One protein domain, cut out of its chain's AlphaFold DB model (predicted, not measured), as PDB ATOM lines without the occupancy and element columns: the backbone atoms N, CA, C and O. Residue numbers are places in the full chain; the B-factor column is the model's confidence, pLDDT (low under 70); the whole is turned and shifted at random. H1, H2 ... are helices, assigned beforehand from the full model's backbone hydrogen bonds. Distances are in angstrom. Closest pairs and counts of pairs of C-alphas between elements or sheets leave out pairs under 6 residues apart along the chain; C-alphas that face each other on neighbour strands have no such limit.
ATOM      1  N   TRP A   3     118.887  64.917  88.535       88.06
ATOM      2  CA  TRP A   3     117.755  64.157  89.068       88.06
ATOM      3  C   TRP A   3     117.784  63.960  90.596       88.06
ATOM      4  O   TRP A   3     116.802  64.357  91.226       88.06
ATOM      5  N   PRO A   4     118.879  63.480  91.229       90.94
ATOM      6  CA  PRO A   4     118.861  63.225  92.673       90.94
ATOM      7  C   PRO A   4     118.696  64.511  93.498       90.94
ATOM      8  O   PRO A   4     117.970  64.524  94.488       90.94
ATOM      9  N   ILE A   5     119.284  65.627  93.051       91.56
ATOM     10  CA  ILE A   5     119.149  66.936  93.713       91.56
ATOM     11  C   ILE A   5     117.707  67.446  93.620       91.56
ATOM     12  O   ILE A   5     117.163  67.964  94.597       91.56
ATOM     13  N   ARG A   6     117.072  67.294  92.451       89.50
ATOM     14  CA  ARG A   6     115.674  67.700  92.240       89.50
ATOM     15  C   ARG A   6     114.724  66.904  93.132       89.50
ATOM     16  O   ARG A   6     113.884  67.508  93.793       89.50
ATOM     17  N   VAL A   7     114.896  65.583  93.185       91.00
ATOM     18  CA  VAL A   7     114.101  64.695  94.046       91.00
ATOM     19  C   VAL A   7     114.281  65.073  95.513       91.00
ATOM     20  O   VAL A   7     113.290  65.278  96.210       91.00
ATOM     21  N   TYR A   8     115.524  65.243  95.974       92.06
ATOM     22  CA  TYR A   8     115.807  65.622  97.359       92.06
ATOM     23  C   TYR A   8     115.112  66.931  97.752       92.06
ATOM     24  O   TYR A   8     114.410  66.976  98.761       92.06
ATOM     25  N   ARG A   9     115.232  67.979  96.926       91.81
ATOM     26  CA  ARG A   9     114.573  69.268  97.183       91.81
ATOM     27  C   ARG A   9     113.052  69.148  97.224       91.81
ATOM     28  O   ARG A   9     112.430  69.730  98.107       91.81
ATOM     29  N   ALA A  10     112.458  68.374  96.318       91.62
ATOM     30  CA  ALA A  10     111.015  68.149  96.309       91.62
ATOM     31  C   ALA A  10     110.537  67.433  97.585       91.62
ATOM     32  O   ALA A  10     109.517  67.810  98.159       91.62
ATOM     33  N   ARG A  11     111.290  66.438  98.071       92.38
ATOM     34  CA  ARG A  11     110.955  65.721  99.313       92.38
ATOM     35  C   ARG A  11     111.169  66.584 100.555       92.38
ATOM     36  O   ARG A  11     110.340  66.542 101.456       92.38
ATOM     37  N   GLN A  12     112.215  67.412 100.579       93.12
ATOM     38  CA  GLN A  12     112.414  68.406 101.640       93.12
ATOM     39  C   GLN A  12     111.256  69.408 101.705       93.12
ATOM     40  O   GLN A  12     110.728  69.648 102.786       93.12
ATOM     41  N   ALA A  13     110.800  69.923 100.562       92.81
ATOM     42  CA  ALA A  13     109.644  70.817 100.517       92.81
ATOM     43  C   ALA A  13     108.359  70.129 101.018       92.81
ATOM     44  O   ALA A  13     107.623  70.706 101.811       92.81
ATOM     45  N   LEU A  14     108.109  68.875 100.620       94.94
ATOM     46  CA  LEU A  14     106.968  68.102 101.130       94.94
ATOM     47  C   LEU A  14     107.036  67.866 102.641       94.94
ATOM     48  O   LEU A  14     106.002  67.896 103.303       94.94
ATOM     49  N   HIS A  15     108.232  67.645 103.186       94.88
ATOM     50  CA  HIS A  15     108.426  67.505 104.626       94.88
ATOM     51  C   HIS A  15     108.139  68.818 105.365       94.88
ATOM     52  O   HIS A  15     107.473  68.806 106.395       94.88
ATOM     53  N   GLN A  16     108.586  69.956 104.825       95.94
ATOM     54  CA  GLN A  16     108.279  71.276 105.387       95.94
ATOM     55  C   GLN A  16     106.772  71.555 105.380       95.94
ATOM     56  O   GLN A  16     106.228  71.948 106.404       95.94
ATOM     57  N   LEU A  17     106.087  71.274 104.269       96.44
ATOM     58  CA  LEU A  17     104.629  71.412 104.180       96.44
ATOM     59  C   LEU A  17     103.892  70.488 105.159       96.44
ATOM     60  O   LEU A  17     102.870  70.871 105.708       96.44
ATOM     61  N   ALA A  18     104.395  69.275 105.392       96.06
ATOM     62  CA  ALA A  18     103.787  68.340 106.338       96.06
ATOM     63  C   ALA A  18     103.949  68.759 107.806       96.06
ATOM     64  O   ALA A  18     103.193  68.291 108.652       96.06
ATOM     65  N   ALA A  19     104.937  69.606 108.100       97.31
ATOM     66  CA  ALA A  19     105.159  70.165 109.428       97.31
ATOM     67  C   ALA A  19     104.327  71.432 109.697       97.31
ATOM     68  O   ALA A  19     104.232  71.841 110.851       97.31
ATOM     69  N   MET A  20     103.745  72.042 108.658       97.94
ATOM     70  CA  MET A  20     102.867  73.203 108.802       97.94
ATOM     71  C   MET A  20     101.539  72.807 109.436       97.94
ATOM     72  O   MET A  20     101.001  71.722 109.186       97.94
ATOM     73  N   ASP A  21     100.977  73.715 110.223       97.00
ATOM     74  CA  ASP A  21      99.650  73.518 110.778       97.00
ATOM     75  C   ASP A  21      98.545  73.704 109.716       97.00
ATOM     76  O   ASP A  21      98.747  74.185 108.594       97.00
ATOM     77  N   THR A  22      97.321  73.305 110.063       96.88
ATOM     78  CA  THR A  22      96.174  73.387 109.145       96.88
ATOM     79  C   THR A  22      95.849  74.823 108.718       96.88
ATOM     80  O   THR A  22      95.325  75.029 107.620       96.88
ATOM     81  N   ARG A  23      96.112  75.822 109.567       96.94
ATOM     82  CA  ARG A  23      95.854  77.235 109.268       96.94
ATOM     83  C   ARG A  23      96.889  77.763 108.281       96.94
ATOM     84  O   ARG A  23      96.492  78.391 107.305       96.94
ATOM     85  N   GLU A  24      98.163  77.469 108.502       97.50
ATOM     86  CA  GLU A  24      99.270  77.809 107.605       97.50
ATOM     87  C   GLU A  24      99.069  77.193 106.217       97.50
ATOM     88  O   GLU A  24      99.157  77.888 105.206       97.50
ATOM     89  N   LEU A  25      98.699  75.910 106.150       97.25
ATOM     90  CA  LEU A  25      98.377  75.253 104.879       97.25
ATOM     91  C   LEU A  25      97.181  75.904 104.181       97.25
ATOM     92  O   LEU A  25      97.191  76.081 102.962       97.25
ATOM     93  N   ARG A  26      96.150  76.281 104.943       95.69
ATOM     94  CA  ARG A  26      94.958  76.930 104.393       95.69
ATOM     95  C   ARG A  26      95.264  78.322 103.843       95.69
ATOM     96  O   ARG A  26      94.658  78.688 102.837       95.69
ATOM     97  N   ASP A  27      96.194  79.059 104.445       95.44
ATOM     98  CA  ASP A  27      96.619  80.385 103.976       95.44
ATOM     99  C   ASP A  27      97.207  80.327 102.556       95.44
ATOM    100  O   ASP A  27      96.909  81.163 101.705       95.44
ATOM    101  N   ILE A  28      97.934  79.251 102.244       93.81
ATOM    102  CA  ILE A  28      98.469  78.982 100.899       93.81
ATOM    103  C   ILE A  28      97.514  78.174 100.002       93.81
ATOM    104  O   ILE A  28      97.900  77.706  98.929       93.81
ATOM    105  N   GLY A  29      96.256  77.999 100.417       95.38
ATOM    106  CA  GLY A  29      95.220  77.327  99.631       95.38
ATOM    107  C   GLY A  29      95.343  75.801  99.574       95.38
ATOM    108  O   GLY A  29      94.777  75.177  98.677       95.38
ATOM    109  N   LEU A  30      96.064  75.186 100.510       96.62
ATOM    110  CA  LEU A  30      96.227  73.738 100.623       96.62
ATOM    111  C   LEU A  30      95.479  73.167 101.833       96.62
ATOM    112  O   LEU A  30      95.023  73.874 102.731       96.62
ATOM    113  N   THR A  31      95.353  71.845 101.850       96.69
ATOM    114  CA  THR A  31      94.865  71.077 102.998       96.69
ATOM    115  C   THR A  31      95.879  70.001 103.387       96.69
ATOM    116  O   THR A  31      96.659  69.570 102.531       96.69
ATOM    117  N   PRO A  32      95.839  69.490 104.635       96.44
ATOM    118  CA  PRO A  32      96.681  68.362 105.039       96.44
ATOM    119  C   PRO A  32      96.546  67.148 104.107       96.44
ATOM    120  O   PRO A  32      97.525  66.465 103.814       96.44
ATOM    121  N   TYR A  33      95.343  66.922 103.569       96.12
ATOM    122  CA  TYR A  33      95.085  65.850 102.612       96.12
ATOM    123  C   TYR A  33      95.807  66.057 101.271       96.12
ATOM    124  O   TYR A  33      96.336  65.100 100.710       96.12
ATOM    125  N   ASP A  34      95.887  67.290 100.755       96.38
ATOM    126  CA  ASP A  34      96.627  67.551  99.512       96.38
ATOM    127  C   ASP A  34      98.119  67.242  99.692       96.38
ATOM    128  O   ASP A  34      98.716  66.591  98.834       96.38
ATOM    129  N   VAL A  35      98.700  67.637 100.831       96.44
ATOM    130  CA  VAL A  35     100.101  67.343 101.173       96.44
ATOM    131  C   VAL A  35     100.328  65.836 101.297       96.44
ATOM    132  O   VAL A  35     101.258  65.310 100.685       96.44
ATOM    133  N   GLN A  36      99.449  65.119 102.005       95.50
ATOM    134  CA  GLN A  36      99.516  63.658 102.118       95.50
ATOM    135  C   GLN A  36      99.411  62.975 100.745       95.50
ATOM    136  O   GLN A  36     100.199  62.084 100.430       95.50
ATOM    137  N   SER A  37      98.494  63.427  99.886       94.69
ATOM    138  CA  SER A  37      98.342  62.884  98.532       94.69
ATOM    139  C   SER A  37      99.583  63.120  97.665       94.69
ATOM    140  O   SER A  37      99.971  62.254  96.885       94.69
ATOM    141  N   ALA A  38     100.261  64.257  97.846       95.56
ATOM    142  CA  ALA A  38     101.494  64.571  97.138       95.56
ATOM    143  C   ALA A  38     102.690  63.732  97.627       95.56
ATOM    144  O   ALA A  38     103.587  63.441  96.837       95.56
ATOM    145  N   GLN A  39     102.701  63.294  98.892       93.44
ATOM    146  CA  GLN A  39     103.713  62.360  99.408       93.44
ATOM    147  C   GLN A  39     103.587  60.958  98.805       93.44
ATOM    148  O   GLN A  39     104.603  60.289  98.621       93.44
ATOM    149  N   ALA A  40     102.368  60.539  98.459       93.56
ATOM    150  CA  ALA A  40     102.096  59.247  97.831       93.56
ATOM    151  C   ALA A  40     102.522  59.178  96.350       93.56
ATOM    152  O   ALA A  40     102.466  58.110  95.741       93.56
ATOM    153  N   LEU A  41     102.947  60.298  95.754       93.12
ATOM    154  CA  LEU A  41     103.432  60.317  94.378       93.12
ATOM    155  C   LEU A  41     104.765  59.559  94.228       93.12
ATOM    156  O   LEU A  41     105.614  59.624  95.131       93.12
ATOM    157  N   PRO A  42     105.005  58.943  93.049       92.31
ATOM    158  CA  PRO A  42     106.294  58.351  92.700       92.31
ATOM    159  C   PRO A  42     107.470  59.293  92.974       92.31
ATOM    160  O   PRO A  42     107.332  60.518  92.951       92.31
ATOM    161  N   MET A  43     108.644  58.731  93.258       87.88
ATOM    162  CA  MET A  43     109.795  59.514  93.724       87.88
ATOM    163  C   MET A  43     110.276  60.550  92.696       87.88
ATOM    164  O   MET A  43     110.714  61.639  93.068       87.88
ATOM    165  N   ASP A  44     110.162  60.220  91.416       86.38
ATOM    166  CA  ASP A  44     110.517  61.042  90.261       86.38
ATOM    167  C   ASP A  44     109.387  61.969  89.783       86.38
ATOM    168  O   ASP A  44     109.641  62.883  88.991       86.38
ATOM    169  N   ALA A  45     108.163  61.781  90.286       88.06
ATOM    170  CA  ALA A  45     107.052  62.679  90.021       88.06
ATOM    171  C   ALA A  45     107.256  64.020  90.740       88.06
ATOM    172  O   ALA A  45     107.754  64.089  91.864       88.06
ATOM    173  N   ASP A  46     106.853  65.100  90.070       86.31
ATOM    174  CA  ASP A  46     106.947  66.465  90.580       86.31
ATOM    175  C   ASP A  46     105.689  66.822  91.400       86.31
ATOM    176  O   ASP A  46     104.631  67.078  90.809       86.31
ATOM    177  N   PRO A  47     105.769  66.859  92.745       91.56
ATOM    178  CA  PRO A  47     104.616  67.140  93.596       91.56
ATOM    179  C   PRO A  47     104.144  68.594  93.494       91.56
ATOM    180  O   PRO A  47     102.978  68.882  93.777       91.56
ATOM    181  N   THR A  48     105.004  69.521  93.056       89.81
ATOM    182  CA  THR A  48     104.671  70.946  92.964       89.81
ATOM    183  C   THR A  48     103.542  71.187  91.969       89.81
ATOM    184  O   THR A  48     102.683  72.030  92.214       89.81
ATOM    185  N   LYS A  49     103.479  70.417  90.874       90.44
ATOM    186  CA  LYS A  49     102.400  70.537  89.879       90.44
ATOM    187  C   LYS A  49     101.033  70.180  90.458       90.44
ATOM    188  O   LYS A  49     100.079  70.926  90.244       90.44
ATOM    189  N   LEU A  50     100.951  69.073  91.198       93.12
ATOM    190  CA  LEU A  50      99.717  68.636  91.853       93.12
ATOM    191  C   LEU A  50      99.253  69.678  92.877       93.12
ATOM    192  O   LEU A  50      98.109  70.120  92.834       93.12
ATOM    193  N   LEU A  51     100.153  70.112  93.760       95.94
ATOM    194  CA  LEU A  51      99.829  71.080  94.809       95.94
ATOM    195  C   LEU A  51      99.413  72.437  94.227       95.94
ATOM    196  O   LEU A  51      98.415  73.011  94.657       95.94
ATOM    197  N   ALA A  52     100.111  72.922  93.197       94.56
ATOM    198  CA  ALA A  52      99.755  74.169  92.524       94.56
ATOM    199  C   ALA A  52      98.377  74.097  91.850       94.56
ATOM    200  O   ALA A  52      97.639  75.084  91.859       94.56
ATOM    201  N   LEU A  53      98.013  72.949  91.271       94.44
ATOM    202  CA  LEU A  53      96.674  72.736  90.720       94.44
ATOM    203  C   LEU A  53      95.611  72.830  91.824       94.44
ATOM    204  O   LEU A  53      94.680  73.621  91.703       94.44
ATOM    205  N   ARG A  54      95.807  72.108  92.932       94.94
ATOM    206  CA  ARG A  54      94.879  72.084  94.075       94.94
ATOM    207  C   ARG A  54      94.693  73.449  94.732       94.94
ATOM    208  O   ARG A  54      93.569  73.808  95.086       94.94
ATOM    209  N   ALA A  55      95.771  74.219  94.864       95.31
ATOM    210  CA  ALA A  55      95.710  75.582  95.381       95.31
ATOM    211  C   ALA A  55      94.894  76.502  94.458       95.31
ATOM    212  O   ALA A  55      94.054  77.273  94.923       95.31
ATOM    213  N   ARG A  56      95.075  76.385  93.135       95.19
ATOM    214  CA  ARG A  56      94.317  77.171  92.144       95.19
ATOM    215  C   ARG A  56      92.835  76.821  92.124       95.19
ATOM    216  O   ARG A  56      92.010  77.727  92.051       95.19
ATOM    217  N   GLU A  57      92.495  75.536  92.176       93.12
ATOM    218  CA  GLU A  57      91.102  75.073  92.232       93.12
ATOM    219  C   GLU A  57      90.376  75.664  93.443       93.12
ATOM    220  O   GLU A  57      89.284  76.215  93.304       93.12
ATOM    221  N   ARG A  58      91.021  75.661  94.616       90.75
ATOM    222  CA  ARG A  58      90.447  76.254  95.830       90.75
ATOM    223  C   ARG A  58      90.363  77.768  95.777       90.75
ATOM    224  O   ARG A  58      89.351  78.319  96.193       90.75
ATOM    225  N   ALA A  59      91.377  78.441  95.237       90.38
ATOM    226  CA  ALA A  59      91.319  79.884  95.040       90.38
ATOM    227  C   ALA A  59      90.124  80.277  94.155       90.38
ATOM    228  O   ALA A  59      89.405  81.216  94.482       90.38
ATOM    229  N   ARG A  60      89.861  79.522  93.079       88.69
ATOM    230  CA  ARG A  60      88.687  79.732  92.216       88.69
ATOM    231  C   ARG A  60      87.373  79.473  92.947       88.69
ATOM    232  O   ARG A  60      86.514  80.344  92.923       88.69
ATOM    233  N   GLY A  61      87.245  78.346  93.650       86.12
ATOM    234  CA  GLY A  61      86.034  78.040  94.420       86.12
ATOM    235  C   GLY A  61      85.746  79.067  95.524       86.12
ATOM    236  O   GLY A  61      84.597  79.417  95.765       86.12
ATOM    237  N   ALA A  62      86.787  79.619  96.155       82.56
ATOM    238  CA  ALA A  62      86.648  80.677  97.156       82.56
ATOM    239  C   ALA A  62      86.220  82.027  96.556       82.56
ATOM    240  O   ALA A  62      85.570  82.823  97.233       82.56
ATOM    241  N   ILE A  63      86.609  82.309  95.311       82.88
ATOM    242  CA  ILE A  63      86.130  83.472  94.557       82.88
ATOM    243  C   ILE A  63      84.654  83.260  94.217       82.88
ATOM    244  O   ILE A  63      83.840  84.106  94.559       82.88
ATOM    245  N   GLU A  64      84.303  82.120  93.622       80.12
ATOM    246  CA  GLU A  64      82.932  81.785  93.215       80.12
ATOM    247  C   GLU A  64      81.950  81.816  94.395       80.12
ATOM    248  O   GLU A  64      80.952  82.527  94.336       80.12
ATOM    249  N   SER A  65      82.289  81.170  95.515       78.44
ATOM    250  CA  SER A  65      81.474  81.174  96.741       78.44
ATOM    251  C   SER A  65      81.293  82.555  97.379       78.44
ATOM    252  O   SER A  65      80.478  82.687  98.281       78.44
ATOM    253  N   ARG A  66      82.080  83.569  97.000       77.69
ATOM    254  CA  ARG A  66      81.930  84.939  97.513       77.69
ATOM    255  C   ARG A  66      80.967  85.779  96.670       77.69
ATOM    256  O   ARG A  66      80.541  86.834  97.130       77.69
TER     257      ARG A  66
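What this domain is: This is residues 3 to 66 of the 68 residues of an uncharacterized protein of Afipia sp. P52-10 (UniProt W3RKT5). Two long helices, H1 and H4, splay apart from the place where H4 begins beside residues 10 to 14 of H1, and the short helix H3 packs on both of them. The still shorter H2 turns across the open end of this splay, after the end of H1, while the first residues of H1 and the last of H4 make the length of the whole. The printed part has 64 residues with four named helices, H1 to H4 in chain order, and no named strand: the class is all helix. It is only just compact, close to loose, with a radius of gyration of the C-alphas of 12.5 A, and its outline is a rod spanning 43 by 20 by 16 A.

Where its parts are: H1, residues 3 to 19, begins at C-alpha 3 (117.755, 64.157, 89.068) and is 24.7 A long. H2 is residues 22 to 27 and H3 residues 32 to 39. H4, residues 47 to 66, is 29.1 A long and ends at C-alpha 66 (81.930, 84.939, 97.513).

How they stand to each other: H1 touches H3 with residues 11 to 18 alone, at a shallow tilt of 18 degrees, opposite ways; the closest C-alphas, of Ala 18 and Val 35, are 6.4 A apart. H2 is close to H3 but not clearly touching, about perpendicular at 86 degrees; their closest C-alphas, of Thr 22 and Pro 32, are 6.5 A apart. H3 and H4 form a helical hairpin at a shallow tilt of 25 degrees; H4 touches H3 with residues 47 to 54 alone, and the closest C-alphas, of Ala 38 and Pro 47, are 5.4 A apart. H1 and H4 only just touch, with 3 pairs of C-alphas within 8 A, the closest those of Ala 10 and Pro 47 at 7.0 A; they run the same way at a steep tilt of 41 degrees. H2 and H4 are apart. Every O i to N i+4 pair is within hydrogen-bond range in H1, H2 and H3, and 15 of 16 in H4.

The domain as a whole: The C-alphas farthest apart, of Pro 4 and Arg 66, are 43.1 A apart. The printed part has no cut; the links H1 to H2 and H2 to H3 are tight, and H3 to H4 is short. Mean pLDDT of the printed part is 92.4, and no printed residue is under 70.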